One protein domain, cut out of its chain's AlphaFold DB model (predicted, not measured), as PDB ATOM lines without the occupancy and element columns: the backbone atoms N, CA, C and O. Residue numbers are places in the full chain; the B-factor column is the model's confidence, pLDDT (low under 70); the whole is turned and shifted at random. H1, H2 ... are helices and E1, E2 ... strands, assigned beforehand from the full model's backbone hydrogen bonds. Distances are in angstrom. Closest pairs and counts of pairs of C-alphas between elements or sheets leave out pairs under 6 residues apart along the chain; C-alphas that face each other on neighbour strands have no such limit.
ATOM      1  N   MET A  61      43.672  47.488   0.278       59.22
ATOM      2  CA  MET A  61      44.330  46.317  -0.302       59.22
ATOM      3  C   MET A  61      45.116  46.722  -1.553       59.22
ATOM      4  O   MET A  61      44.590  46.683  -2.659       59.22
ATOM      5  N   GLY A  62      46.374  47.136  -1.410       80.56
ATOM      6  CA  GLY A  62      47.258  47.486  -2.527       80.56
ATOM      7  C   GLY A  62      47.532  46.317  -3.492       80.56
ATOM      8  O   GLY A  62      46.657  45.830  -4.222       80.56
ATOM      9  N   THR A  63      48.782  45.867  -3.554       89.31
ATOM     10  CA  THR A  63      49.158  44.679  -4.337       89.31
ATOM     11  C   THR A  63      48.845  43.419  -3.535       89.31
ATOM     12  O   THR A  63      49.251  43.316  -2.384       89.31
ATOM     13  N   VAL A  64      48.159  42.446  -4.142       91.56
ATOM     14  CA  VAL A  64      47.831  41.156  -3.504       91.56
ATOM     15  C   VAL A  64      48.182  39.992  -4.421       91.56
ATOM     16  O   VAL A  64      48.415  40.178  -5.620       91.56
ATOM     17  N   VAL A  65      48.185  38.781  -3.869       93.94
ATOM     18  CA  VAL A  65      48.313  37.544  -4.642       93.94
ATOM     19  C   VAL A  65      46.951  36.867  -4.724       93.94
ATOM     20  O   VAL A  65      46.272  36.702  -3.714       93.94
ATOM     21  N   LEU A  66      46.549  36.495  -5.935       91.62
ATOM     22  CA  LEU A  66      45.338  35.721  -6.196       91.62
ATOM     23  C   LEU A  66      45.712  34.279  -6.542       91.62
ATOM     24  O   LEU A  66      46.656  34.050  -7.304       91.62
ATOM     25  N   LYS A  67      44.938  33.335  -6.009       91.81
ATOM     26  CA  LYS A  67      44.996  31.900  -6.286       91.81
ATOM     27  C   LYS A  67      43.828  31.532  -7.197       91.81
ATOM     28  O   LYS A  67      42.667  31.682  -6.827       91.81
ATOM     29  N   PHE A  68      44.139  31.074  -8.405       87.94
ATOM     30  CA  PHE A  68      43.161  30.656  -9.407       87.94
ATOM     31  C   PHE A  68      43.152  29.140  -9.522       87.94
ATOM     32  O   PHE A  68      44.122  28.561 -10.011       87.94
ATOM     33  N   LYS A  69      42.039  28.500  -9.166       87.69
ATOM     34  CA  LYS A  69      41.844  27.071  -9.417       87.69
ATOM     35  C   LYS A  69      41.257  26.859 -10.800       87.69
ATOM     36  O   LYS A  69      40.270  27.500 -11.171       87.69
ATOM     37  N   THR A  70      41.829  25.935 -11.562       82.31
ATOM     38  CA  THR A  70      41.418  25.690 -12.948       82.31
ATOM     39  C   THR A  70      41.015  24.236 -13.187       82.31
ATOM     40  O   THR A  70      41.430  23.326 -12.477       82.31
ATOM     41  N   ALA A  71      40.163  23.999 -14.187       75.56
ATOM     42  CA  ALA A  71      39.671  22.660 -14.543       75.56
ATOM     43  C   ALA A  71      40.695  21.782 -15.300       75.56
ATOM     44  O   ALA A  71      40.347  20.703 -15.778       75.56
ATOM     45  N   GLY A  72      41.926  22.265 -15.463       70.94
ATOM     46  CA  GLY A  72      43.029  21.638 -16.185       70.94
ATOM     47  C   GLY A  72      44.097  22.682 -16.500       70.94
ATOM     48  O   GLY A  72      43.861  23.864 -16.267       70.94
ATOM     49  N   GLN A  73      45.233  22.263 -17.069       62.84
ATOM     50  CA  GLN A  73      46.349  23.167 -17.368       62.84
ATOM     51  C   GLN A  73      45.861  24.417 -18.119       62.84
ATOM     52  O   GLN A  73      45.329  24.342 -19.238       62.84
ATOM     53  N   ALA A  74      45.989  25.580 -17.481       56.56
ATOM     54  CA  ALA A  74      45.755  26.839 -18.153       56.56
ATOM     55  C   ALA A  74      46.854  26.998 -19.205       56.56
ATOM     56  O   ALA A  74      48.046  26.882 -18.918       56.56
ATOM     57  N   ASP A  75      46.458  27.271 -20.448       56.88
ATOM     58  CA  ASP A  75      47.412  27.728 -21.454       56.88
ATOM     59  C   ASP A  75      48.123  28.955 -20.867       56.88
ATOM     60  O   ASP A  75      47.443  29.792 -20.269       56.88
ATOM     61  N   LYS A  76      49.458  29.054 -20.990       53.38
ATOM     62  CA  LYS A  76      50.260  30.151 -20.411       53.38
ATOM     63  C   LYS A  76      49.625  31.527 -20.698       53.38
ATOM     64  O   LYS A  76      49.889  32.140 -21.727       53.38
ATOM     65  N   GLY A  77      48.825  31.999 -19.738       52.50
ATOM     66  CA  GLY A  77      48.359  33.366 -19.522       52.50
ATOM     67  C   GLY A  77      47.136  33.864 -20.310       52.50
ATOM     68  O   GLY A  77      47.310  34.551 -21.317       52.50
ATOM     69  N   PRO A  78      45.909  33.748 -19.763       57.12
ATOM     70  CA  PRO A  78      44.923  34.830 -19.852       57.12
ATOM     71  C   PRO A  78      45.280  36.007 -18.916       57.12
ATOM     72  O   PRO A  78      44.906  37.143 -19.186       57.12
ATOM     73  N   PHE A  79      46.073  35.755 -17.866       69.31
ATOM     74  CA  PHE A  79      46.365  36.698 -16.778       69.31
ATOM     75  C   PHE A  79      47.208  37.913 -17.190       69.31
ATOM     76  O   PHE A  79      46.981  39.020 -16.704       69.31
ATOM     77  N   SER A  80      48.144  37.744 -18.131       63.78
ATOM     78  CA  SER A  80      48.962  38.856 -18.635       63.78
ATOM     79  C   SER A  80      48.121  39.913 -19.352       63.78
ATOM     80  O   SER A  80      48.444  41.096 -19.294       63.78
ATOM     81  N   LYS A  81      47.003  39.510 -19.971       67.44
ATOM     82  CA  LYS A  81      46.054  40.429 -20.613       67.44
ATOM     83  C   LYS A  81      45.255  41.262 -19.605       67.44
ATOM     84  O   LYS A  81      44.644  42.247 -20.003       67.44
ATOM     85  N   TRP A  82      45.268  40.884 -18.327       73.25
ATOM     86  CA  TRP A  82      44.638  41.613 -17.222       73.25
ATOM     87  C   TRP A  82      45.654  42.395 -16.389       73.25
ATOM     88  O   TRP A  82      45.355  42.767 -15.260       73.25
ATOM     89  N   ASN A  83      46.868  42.613 -16.911       80.94
ATOM     90  CA  ASN A  83      47.971  43.240 -16.179       80.94
ATOM     91  C   ASN A  83      48.273  42.535 -14.843       80.94
ATOM     92  O   ASN A  83      48.660  43.176 -13.866       80.94
ATOM     93  N   MET A  84      48.071  41.216 -14.780       87.44
ATOM     94  CA  MET A  84      48.482  40.392 -13.645       87.44
ATOM     95  C   MET A  84      49.806  39.701 -13.972       87.44
ATOM     96  O   MET A  84      50.039  39.264 -15.103       87.44
ATOM     97  N   THR A  85      50.683  39.595 -12.976       89.31
ATOM     98  CA  THR A  85      52.000  38.964 -13.134       89.31
ATOM     99  C   THR A  85      51.954  37.549 -12.584       89.31
ATOM    100  O   THR A  85      51.689  37.360 -11.403       89.31
ATOM    101  N   ALA A  86      52.231  36.549 -13.418       88.75
ATOM    102  CA  ALA A  86      52.307  35.164 -12.964       88.75
ATOM    103  C   ALA A  86      53.477  34.956 -11.988       88.75
ATOM    104  O   ALA A  86      54.585  35.440 -12.233       88.75
ATOM    105  N   LEU A  87      53.215  34.232 -10.902       90.56
ATOM    106  CA  LEU A  87      54.184  33.900  -9.855       90.56
ATOM    107  C   LEU A  87      54.554  32.417  -9.876       90.56
ATOM    108  O   LEU A  87      55.725  32.085  -9.725       90.56
ATOM    109  N   GLY A  88      53.582  31.538 -10.125       88.06
ATOM    110  CA  GLY A  88      53.805  30.097 -10.135       88.06
ATOM    111  C   GLY A  88      52.543  29.289 -10.423       88.06
ATOM    112  O   GLY A  88      51.455  29.842 -10.592       88.06
ATOM    113  N   GLU A  89      52.721  27.974 -10.467       87.56
ATOM    114  CA  GLU A  89      51.674  26.959 -10.590       87.56
ATOM    115  C   GLU A  89      52.030  25.796  -9.654       87.56
ATOM    116  O   GLU A  89      53.206  25.431  -9.560       87.56
ATOM    117  N   ASN A  90      51.042  25.218  -8.966       86.00
ATOM    118  CA  ASN A  90      51.232  23.990  -8.189       86.00
ATOM    119  C   ASN A  90      50.721  22.742  -8.935       86.00
ATOM    120  O   ASN A  90      50.120  22.820 -10.004       86.00
ATOM    121  N   ALA A  91      50.952  21.562  -8.355       84.25
ATOM    122  CA  ALA A  91      50.546  20.288  -8.951       84.25
ATOM    123  C   ALA A  91      49.017  20.123  -9.098       84.25
ATOM    124  O   ALA A  91      48.567  19.296  -9.891       84.25
ATOM    125  N   ASP A  92      48.229  20.924  -8.378       83.69
ATOM    126  CA  ASP A  92      46.766  20.876  -8.362       83.69
ATOM    127  C   ASP A  92      46.119  21.809  -9.407       83.69
ATOM    128  O   ASP A  92      44.898  21.986  -9.422       83.69
ATOM    129  N   ASN A  93      46.915  22.355 -10.337       83.44
ATOM    130  CA  ASN A  93      46.509  23.360 -11.333       83.44
ATOM    131  C   ASN A  93      45.977  24.656 -10.696       83.44
ATOM    132  O   ASN A  93      45.064  25.302 -11.237       83.44
ATOM    133  N   GLU A  94      46.528  25.033  -9.542       88.44
ATOM    134  CA  GLU A  94      46.336  26.361  -8.976       88.44
ATOM    135  C   GLU A  94      47.428  27.297  -9.478       88.44
ATOM    136  O   GLU A  94      48.621  27.003  -9.395       88.44
ATOM    137  N   TYR A  95      46.999  28.441 -10.002       88.62
ATOM    138  CA  TYR A  95      47.872  29.485 -10.513       88.62
ATOM    139  C   TYR A  95      47.922  30.645  -9.533       88.62
ATOM    140  O   TYR A  95      46.885  31.153  -9.106       88.62
ATOM    141  N   PHE A  96      49.131  31.108  -9.244       91.75
ATOM    142  CA  PHE A  96      49.366  32.248  -8.371       91.75
ATOM    143  C   PHE A  96      49.745  33.451  -9.215       91.75
ATOM    144  O   PHE A  96      50.661  33.381 -10.044       91.75
ATOM    145  N   VAL A  97      49.046  34.566  -9.020       91.50
ATOM    146  CA  VAL A  97      49.322  35.801  -9.754       91.50
ATOM    147  C   VAL A  97      49.352  36.997  -8.819       91.50
ATOM    148  O   VAL A  97      48.490  37.171  -7.962       91.50
ATOM    149  N   LEU A  98      50.345  37.852  -9.023       92.44
ATOM    150  CA  LEU A  98      50.425  39.160  -8.405       92.44
ATOM    151  C   LEU A  98      49.482  40.107  -9.143       92.44
ATOM    152  O   LEU A  98      49.551  40.238 -10.371       92.44
ATOM    153  N   SER A  99      48.618  40.777  -8.394       90.81
ATOM    154  CA  SER A  99      47.568  41.619  -8.943       90.81
ATOM    155  C   SER A  99      47.492  42.945  -8.199       90.81
ATOM    156  O   SER A  99      47.385  42.971  -6.973       90.81
ATOM    157  N   ALA A 100      47.525  44.046  -8.949       89.88
ATOM    158  CA  ALA A 100      47.250  45.386  -8.443       89.88
ATOM    159  C   ALA A 100      45.739  45.670  -8.453       89.88
ATOM    160  O   ALA A 100      44.978  44.995  -9.150       89.88
ATOM    161  N   LEU A 101      45.298  46.696  -7.721       85.75
ATOM    162  CA  LEU A 101      43.883  47.079  -7.643       85.75
ATOM    163  C   LEU A 101      43.252  47.305  -9.027       85.75
ATOM    164  O   LEU A 101      42.157  46.816  -9.300       85.75
ATOM    165  N   GLU A 102      43.961  47.990  -9.923       83.81
ATOM    166  CA  GLU A 102      43.498  48.245 -11.292       83.81
ATOM    167  C   GLU A 102      43.295  46.946 -12.084       83.81
ATOM    168  O   GLU A 102      42.270  46.774 -12.745       83.81
ATOM    169  N   SER A 103      44.225  45.996 -11.958       85.69
ATOM    170  CA  SER A 103      44.146  44.671 -12.582       85.69
ATOM    171  C   SER A 103      42.947  43.873 -12.062       85.69
ATOM    172  O   SER A 103      42.239  43.232 -12.841       85.69
ATOM    173  N   ARG A 104      42.671  43.945 -10.751       86.31
ATOM    174  CA  ARG A 104      41.501  43.293 -10.134       86.31
ATOM    175  C   ARG A 104      40.187  43.906 -10.608       86.31
ATOM    176  O   ARG A 104      39.276  43.161 -10.954       86.31
ATOM    177  N   ARG A 105      40.104  45.237 -10.710       83.31
ATOM    178  CA  ARG A 105      38.926  45.936 -11.258       83.31
ATOM    179  C   ARG A 105      38.670  45.571 -12.719       83.31
ATOM    180  O   ARG A 105      37.531  45.294 -13.084       83.31
ATOM    181  N   ALA A 106      39.722  45.515 -13.537       81.12
ATOM    182  CA  ALA A 106      39.611  45.101 -14.934       81.12
ATOM    183  C   ALA A 106      39.111  43.652 -15.068       81.12
ATOM    184  O   ALA A 106      38.257  43.364 -15.905       81.12
ATOM    185  N   PHE A 107      39.601  42.747 -14.216       82.56
ATOM    186  CA  PHE A 107      39.130  41.366 -14.178       82.56
ATOM    187  C   PHE A 107      37.669  41.256 -13.715       82.56
ATOM    188  O   PHE A 107      36.882  40.571 -14.362       82.56
ATOM    189  N   ALA A 108      37.276  41.974 -12.659       81.81
ATOM    190  CA  ALA A 108      35.898  41.982 -12.162       81.81
ATOM    191  C   ALA A 108      34.901  42.517 -13.206       81.81
ATOM    192  O   ALA A 108      33.833  41.931 -13.397       81.81
ATOM    193  N   ALA A 109      35.269  43.583 -13.925       77.94
ATOM    194  CA  ALA A 109      34.473  44.107 -15.033       77.94
ATOM    195  C   ALA A 109      34.301  43.055 -16.139       77.94
ATOM    196  O   ALA A 109      33.180  42.791 -16.558       77.94
ATOM    197  N   LEU A 110      35.382  42.373 -16.533       77.19
ATOM    198  CA  LEU A 110      35.323  41.318 -17.547       77.19
ATOM    199  C   LEU A 110      34.431  40.141 -17.128       77.19
ATOM    200  O   LEU A 110      33.683  39.622 -17.951       77.19
ATOM    201  N   VAL A 111      34.508  39.700 -15.871       78.69
ATOM    202  CA  VAL A 111      33.655  38.616 -15.355       78.69
ATOM    203  C   VAL A 111      32.186  39.044 -15.324       78.69
ATOM    204  O   VAL A 111      31.307  38.252 -15.665       78.69
ATOM    205  N   THR A 112      31.920  40.301 -14.964       77.50
ATOM    206  CA  THR A 112      30.567  40.875 -14.969       77.50
ATOM    207  C   THR A 112      30.001  40.927 -16.383       77.50
ATOM    208  O   THR A 112      28.900  40.428 -16.616       77.50
ATOM    209  N   ASP A 113      30.780  41.450 -17.331       73.12
ATOM    210  CA  ASP A 113      30.414  41.484 -18.743       73.12
ATOM    211  C   ASP A 113      30.170  40.062 -19.260       73.12
ATOM    212  O   ASP A 113      29.159  39.827 -19.914       73.12
ATOM    213  N   TYR A 114      31.026  39.095 -18.894       71.31
ATOM    214  CA  TYR A 114      30.873  37.684 -19.263       71.31
ATOM    215  C   TYR A 114      29.554  37.062 -18.808       71.31
ATOM    216  O   TYR A 114      28.914  36.328 -19.568       71.31
ATOM    217  N   GLY A 115      29.140  37.364 -17.577       70.75
ATOM    218  CA  GLY A 115      27.862  36.913 -17.030       70.75
ATOM    219  C   GLY A 115      26.649  37.531 -17.732       70.75
ATOM    220  O   GLY A 115      25.594  36.898 -17.802       70.75
ATOM    221  N   ASP A 116      26.787  38.732 -18.301       72.00
ATOM    222  CA  ASP A 116      25.716  39.412 -19.026       72.00
ATOM    223  C   ASP A 116      25.643  38.959 -20.495       72.00
ATOM    224  O   ASP A 116      26.244  39.526 -21.413       72.00
ATOM    225  N   ARG A 117      24.807  37.944 -20.742       62.25
ATOM    226  CA  ARG A 117      24.554  37.396 -22.088       62.25
ATOM    227  C   ARG A 117      24.059  38.434 -23.104       62.25
ATOM    228  O   ARG A 117      24.143  38.166 -24.303       62.25
ATOM    229  N   SER A 118      23.553  39.593 -22.671       67.31
ATOM    230  CA  SER A 118      23.140  40.667 -23.581       67.31
ATOM    231  C   SER A 118      24.322  41.388 -24.245       67.31
ATOM    232  O   SER A 118      24.147  42.002 -25.299       67.31
ATOM    233  N   GLN A 119      25.531  41.250 -23.688       64.44
ATOM    234  CA  GLN A 119      26.753  41.907 -24.162       64.44
ATOM    235  C   GLN A 119      27.701  41.000 -24.955       64.44
ATOM    236  O   GLN A 119      28.725  41.464 -25.445       64.44
ATOM    237  N   ALA A 120      27.363  39.727 -25.178       59.78
ATOM    238  CA  ALA A 120      28.262  38.759 -25.822       59.78
ATOM    239  C   ALA A 120      28.789  39.178 -27.221       59.78
ATOM    240  O   ALA A 120      29.821  38.680 -27.670       59.78
ATOM    241  N   GLY A 121      28.099  40.089 -27.922       61.44
ATOM    242  CA  GLY A 121      28.506  40.615 -29.231       61.44
ATOM    243  C   GLY A 121      29.399  41.865 -29.207       61.44
ATOM    244  O   GLY A 121      29.870  42.268 -30.269       61.44
ATOM    245  N   SER A 122      29.620  42.495 -28.047       65.19
ATOM    246  CA  SER A 122      30.383  43.750 -27.928       65.19
ATOM    247  C   SER A 122      31.864  43.545 -27.594       65.19
ATOM    248  O   SER A 122      32.641  44.500 -27.643       65.19
ATOM    249  N   TRP A 123      32.285  42.320 -27.263       66.56
ATOM    250  CA  TRP A 123      33.653  42.079 -26.814       66.56
ATOM    251  C   TRP A 123      34.625  41.900 -27.971       66.56
ATOM    252  O   TRP A 123      34.338  41.273 -28.993       66.56
ATOM    253  N   ASN A 124      35.855  42.344 -27.748       62.44
ATOM    254  CA  ASN A 124      36.970  41.966 -28.598       62.44
ATOM    255  C   ASN A 124      37.371  40.517 -28.276       62.44
ATOM    256  O   ASN A 124      37.924  40.261 -27.211       62.44
ATOM    257  N   HIS A 125      37.122  39.586 -29.204       67.19
ATOM    258  CA  HIS A 125      37.417  38.141 -29.104       67.19
ATOM    259  C   HIS A 125      36.601  37.355 -28.048       67.19
ATOM    260  O   HIS A 125      37.189  36.702 -27.179       67.19
ATOM    261  N   PRO A 126      35.257  37.340 -28.135       70.25
ATOM    262  CA  PRO A 126      34.385  36.768 -27.105       70.25
ATOM    263  C   PRO A 126      34.626  35.277 -26.848       70.25
ATOM    264  O   PRO A 126      34.683  34.852 -25.700       70.25
ATOM    265  N   GLU A 127      34.874  34.489 -27.895       72.62
ATOM    266  CA  GLU A 127      35.146  33.049 -27.769       72.62
ATOM    267  C   GLU A 127      36.424  32.748 -26.973       72.62
ATOM    268  O   GLU A 127      36.491  31.773 -26.226       72.62
ATOM    269  N   SER A 128      37.451  33.591 -27.115       71.62
ATOM    270  CA  SER A 128      38.706  33.426 -26.377       71.62
ATOM    271  C   SER A 128      38.528  33.748 -24.896       71.62
ATOM    272  O   SER A 128      39.119  33.071 -24.055       71.62
ATOM    273  N   TRP A 129      37.707  34.752 -24.578       72.06
ATOM    274  CA  TRP A 129      37.384  35.110 -23.197       72.06
ATOM    275  C   TRP A 129      36.507  34.066 -22.530       72.06
ATOM    276  O   TRP A 129      36.854  33.615 -21.442       72.06
ATOM    277  N   ALA A 130      35.462  33.609 -23.221       71.94
ATOM    278  CA  ALA A 130      34.611  32.521 -22.761       71.94
ATOM    279  C   ALA A 130      35.440  31.285 -22.414       71.94
ATOM    280  O   ALA A 130      35.419  30.804 -21.287       71.94
ATOM    281  N   LYS A 131      36.302  30.855 -23.340       75.19
ATOM    282  CA  LYS A 131      37.175  29.699 -23.129       75.19
ATOM    283  C   LYS A 131      38.146  29.873 -21.955       75.19
ATOM    284  O   LYS A 131      38.502  28.880 -21.323       75.19
ATOM    285  N   ALA A 132      38.627  31.087 -21.691       73.31
ATOM    286  CA  ALA A 132      39.530  31.350 -20.572       73.31
ATOM    287  C   ALA A 132      38.789  31.350 -19.227       73.31
ATOM    288  O   ALA A 132      39.250  30.708 -18.284       73.31
ATOM    289  N   LEU A 133      37.643  32.029 -19.149       76.88
ATOM    290  CA  LEU A 133      36.837  32.125 -17.932       76.88
ATOM    291  C   LEU A 133      36.157  30.793 -17.590       76.88
ATOM    292  O   LEU A 133      36.171  30.391 -16.434       76.88
ATOM    293  N   ASP A 134      35.691  30.034 -18.585       76.69
ATOM    294  CA  ASP A 134      35.090  28.705 -18.389       76.69
ATOM    295  C   ASP A 134      36.065  27.682 -17.790       76.69
ATOM    296  O   ASP A 134      35.639  26.654 -17.249       76.69
ATOM    297  N   LYS A 135      37.379  27.926 -17.894       79.88
ATOM    298  CA  LYS A 135      38.414  27.101 -17.255       79.88
ATOM    299  C   LYS A 135      38.621  27.454 -15.783       79.88
ATOM    300  O   LYS A 135      39.093  26.588 -15.046       79.88
ATOM    301  N   ILE A 136      38.287  28.672 -15.361       81.94
ATOM    302  CA  ILE A 136      38.417  29.118 -13.972       81.94
ATOM    303  C   ILE A 136      37.264  28.516 -13.161       81.94
ATOM    304  O   ILE A 136      36.097  28.523 -13.560       81.94
ATOM    305  N   ARG A 137      37.614  27.895 -12.038       84.25
ATOM    306  CA  ARG A 137      36.675  27.222 -11.133       84.25
ATOM    307  C   ARG A 137      36.522  27.969  -9.825       84.25
ATOM    308  O   ARG A 137      35.422  27.984  -9.293       84.25
ATOM    309  N   ASP A 138      37.611  28.550  -9.346       85.25
ATOM    310  CA  ASP A 138      37.643  29.296  -8.099       85.25
ATOM    311  C   ASP A 138      38.715  30.387  -8.171       85.25
ATOM    312  O   ASP A 138      39.728  30.225  -8.865       85.25
ATOM    313  N   VAL A 139      38.475  31.487  -7.462       87.25
ATOM    314  CA  VAL A 139      39.411  32.599  -7.300       87.25
ATOM    315  C   VAL A 139      39.383  33.016  -5.840       87.25
ATOM    316  O   VAL A 139      38.382  33.546  -5.365       87.25
ATOM    317  N   THR A 140      40.495  32.814  -5.143       89.94
ATOM    318  CA  THR A 140      40.645  33.225  -3.745       89.94
ATOM    319  C   THR A 140      41.854  34.136  -3.584       89.94
ATOM    320  O   THR A 140      42.763  34.162  -4.420       89.94
ATOM    321  N   ILE A 141      41.885  34.899  -2.496       90.62
ATOM    322  CA  ILE A 141      43.101  35.598  -2.080       90.62
ATOM    323  C   ILE A 141      44.076  34.547  -1.536       90.62
ATOM    324  O   ILE A 141      43.655  33.596  -0.881       90.62
ATOM    325  N   PHE A 142      45.360  34.688  -1.860       91.19
ATOM    326  CA  PHE A 142      46.429  33.933  -1.212       91.19
ATOM    327  C   PHE A 142      46.822  34.692   0.057       91.19
ATOM    328  O   PHE A 142      47.384  35.795  -0.029       91.19
ATOM    329  N   GLY A 143      46.442  34.151   1.210       90.88
ATOM    330  CA  GLY A 143      46.393  34.828   2.505       90.88
ATOM    331  C   GLY A 143      47.547  34.495   3.449       90.88
ATOM    332  O   GLY A 143      48.567  33.918   3.065       90.88
TER     333      GLY A 143
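This is residues 61 to 143 of the 299 residues of an uncharacterized protein of Cryobacterium roopkundense (UniProt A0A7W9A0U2). A strongly twisted wall of four strands, E2, E3, E1 and E4, stands at one end, and the long helix H2 runs away from it. The chain turns through residues 116 to 125 and comes back through H3 to E4, making a loose loop beyond the sheet, while the tiny helix H1 sits by residues 103 to 107 of H2. You have 83 printed residues, with the order E1, H1, E2, E3, H2, H3, E4; the sheet's order is E2, E3, E1, E4, all antiparallel, and the class is mixed, helices and strands. The whole is compact, with a radius of gyration of the C-alphas of 12.7 A, and spans 35 by 29 by 17 A.

Find C-alpha 64 at (47.831, 41.156, -3.504); from there E1 runs over residues 64 to 70, 19.2 A. The other strands are E2, residues 85 to 89, 12.3 A; E3, residues 94 to 99, 15.3 A; and E4, residues 136 to 141, 14.3 A, ending at C-alpha 141, (43.101, 35.598, -2.080). From C-alpha 101 at (43.883, 47.079, -7.643), H2 runs to residue 115, 21.2 A. H3 is residues 126 to 133, 10.6 A, and H1 is residues 79 to 82, 5.2 A.

Start at the inner strand E1. It is antiparallel to E3 at 150 degrees, with N 68 and O 95 2.8 A apart, and to the edge strand E4 at 156 degrees, with N 67 and O 140 2.8 A apart. E3 forms a hairpin with the edge strand E2, at 161 degrees, with N 98 and O 85 2.8 A apart. E1, H1, E2 and E3, H2 H3, E4 are split strand-helix-strand units, two strands running the same way with another strand between them; both crossovers are right-handed. H1 only grazes the sheet with residues 79 to 82, and H2 with residues 101 to 107. H2 touches H1 with residues 103 to 107 alone; the closest C-alphas, of Ser 103 and Trp 82, are 5.6 A apart. H3 is not on the sheet. H3 and H2 are close but not clearly touching, with C-alphas of Ala 130 and Tyr 114 7.3 A apart, at a steep tilt of 66 degrees, opposite ways. In H2 and H3 every O i to N i+4 pair is within hydrogen-bond range; H1 is too short for one.

The two farthest C-alphas, of Ala 91 and Ser 118, are 37.2 A apart. The printed part has no cut and no long link. The mean pLDDT of the printed part is 78.1; look for values under 70 at residue 61, residues 73 to 81 and residues 117 to 125.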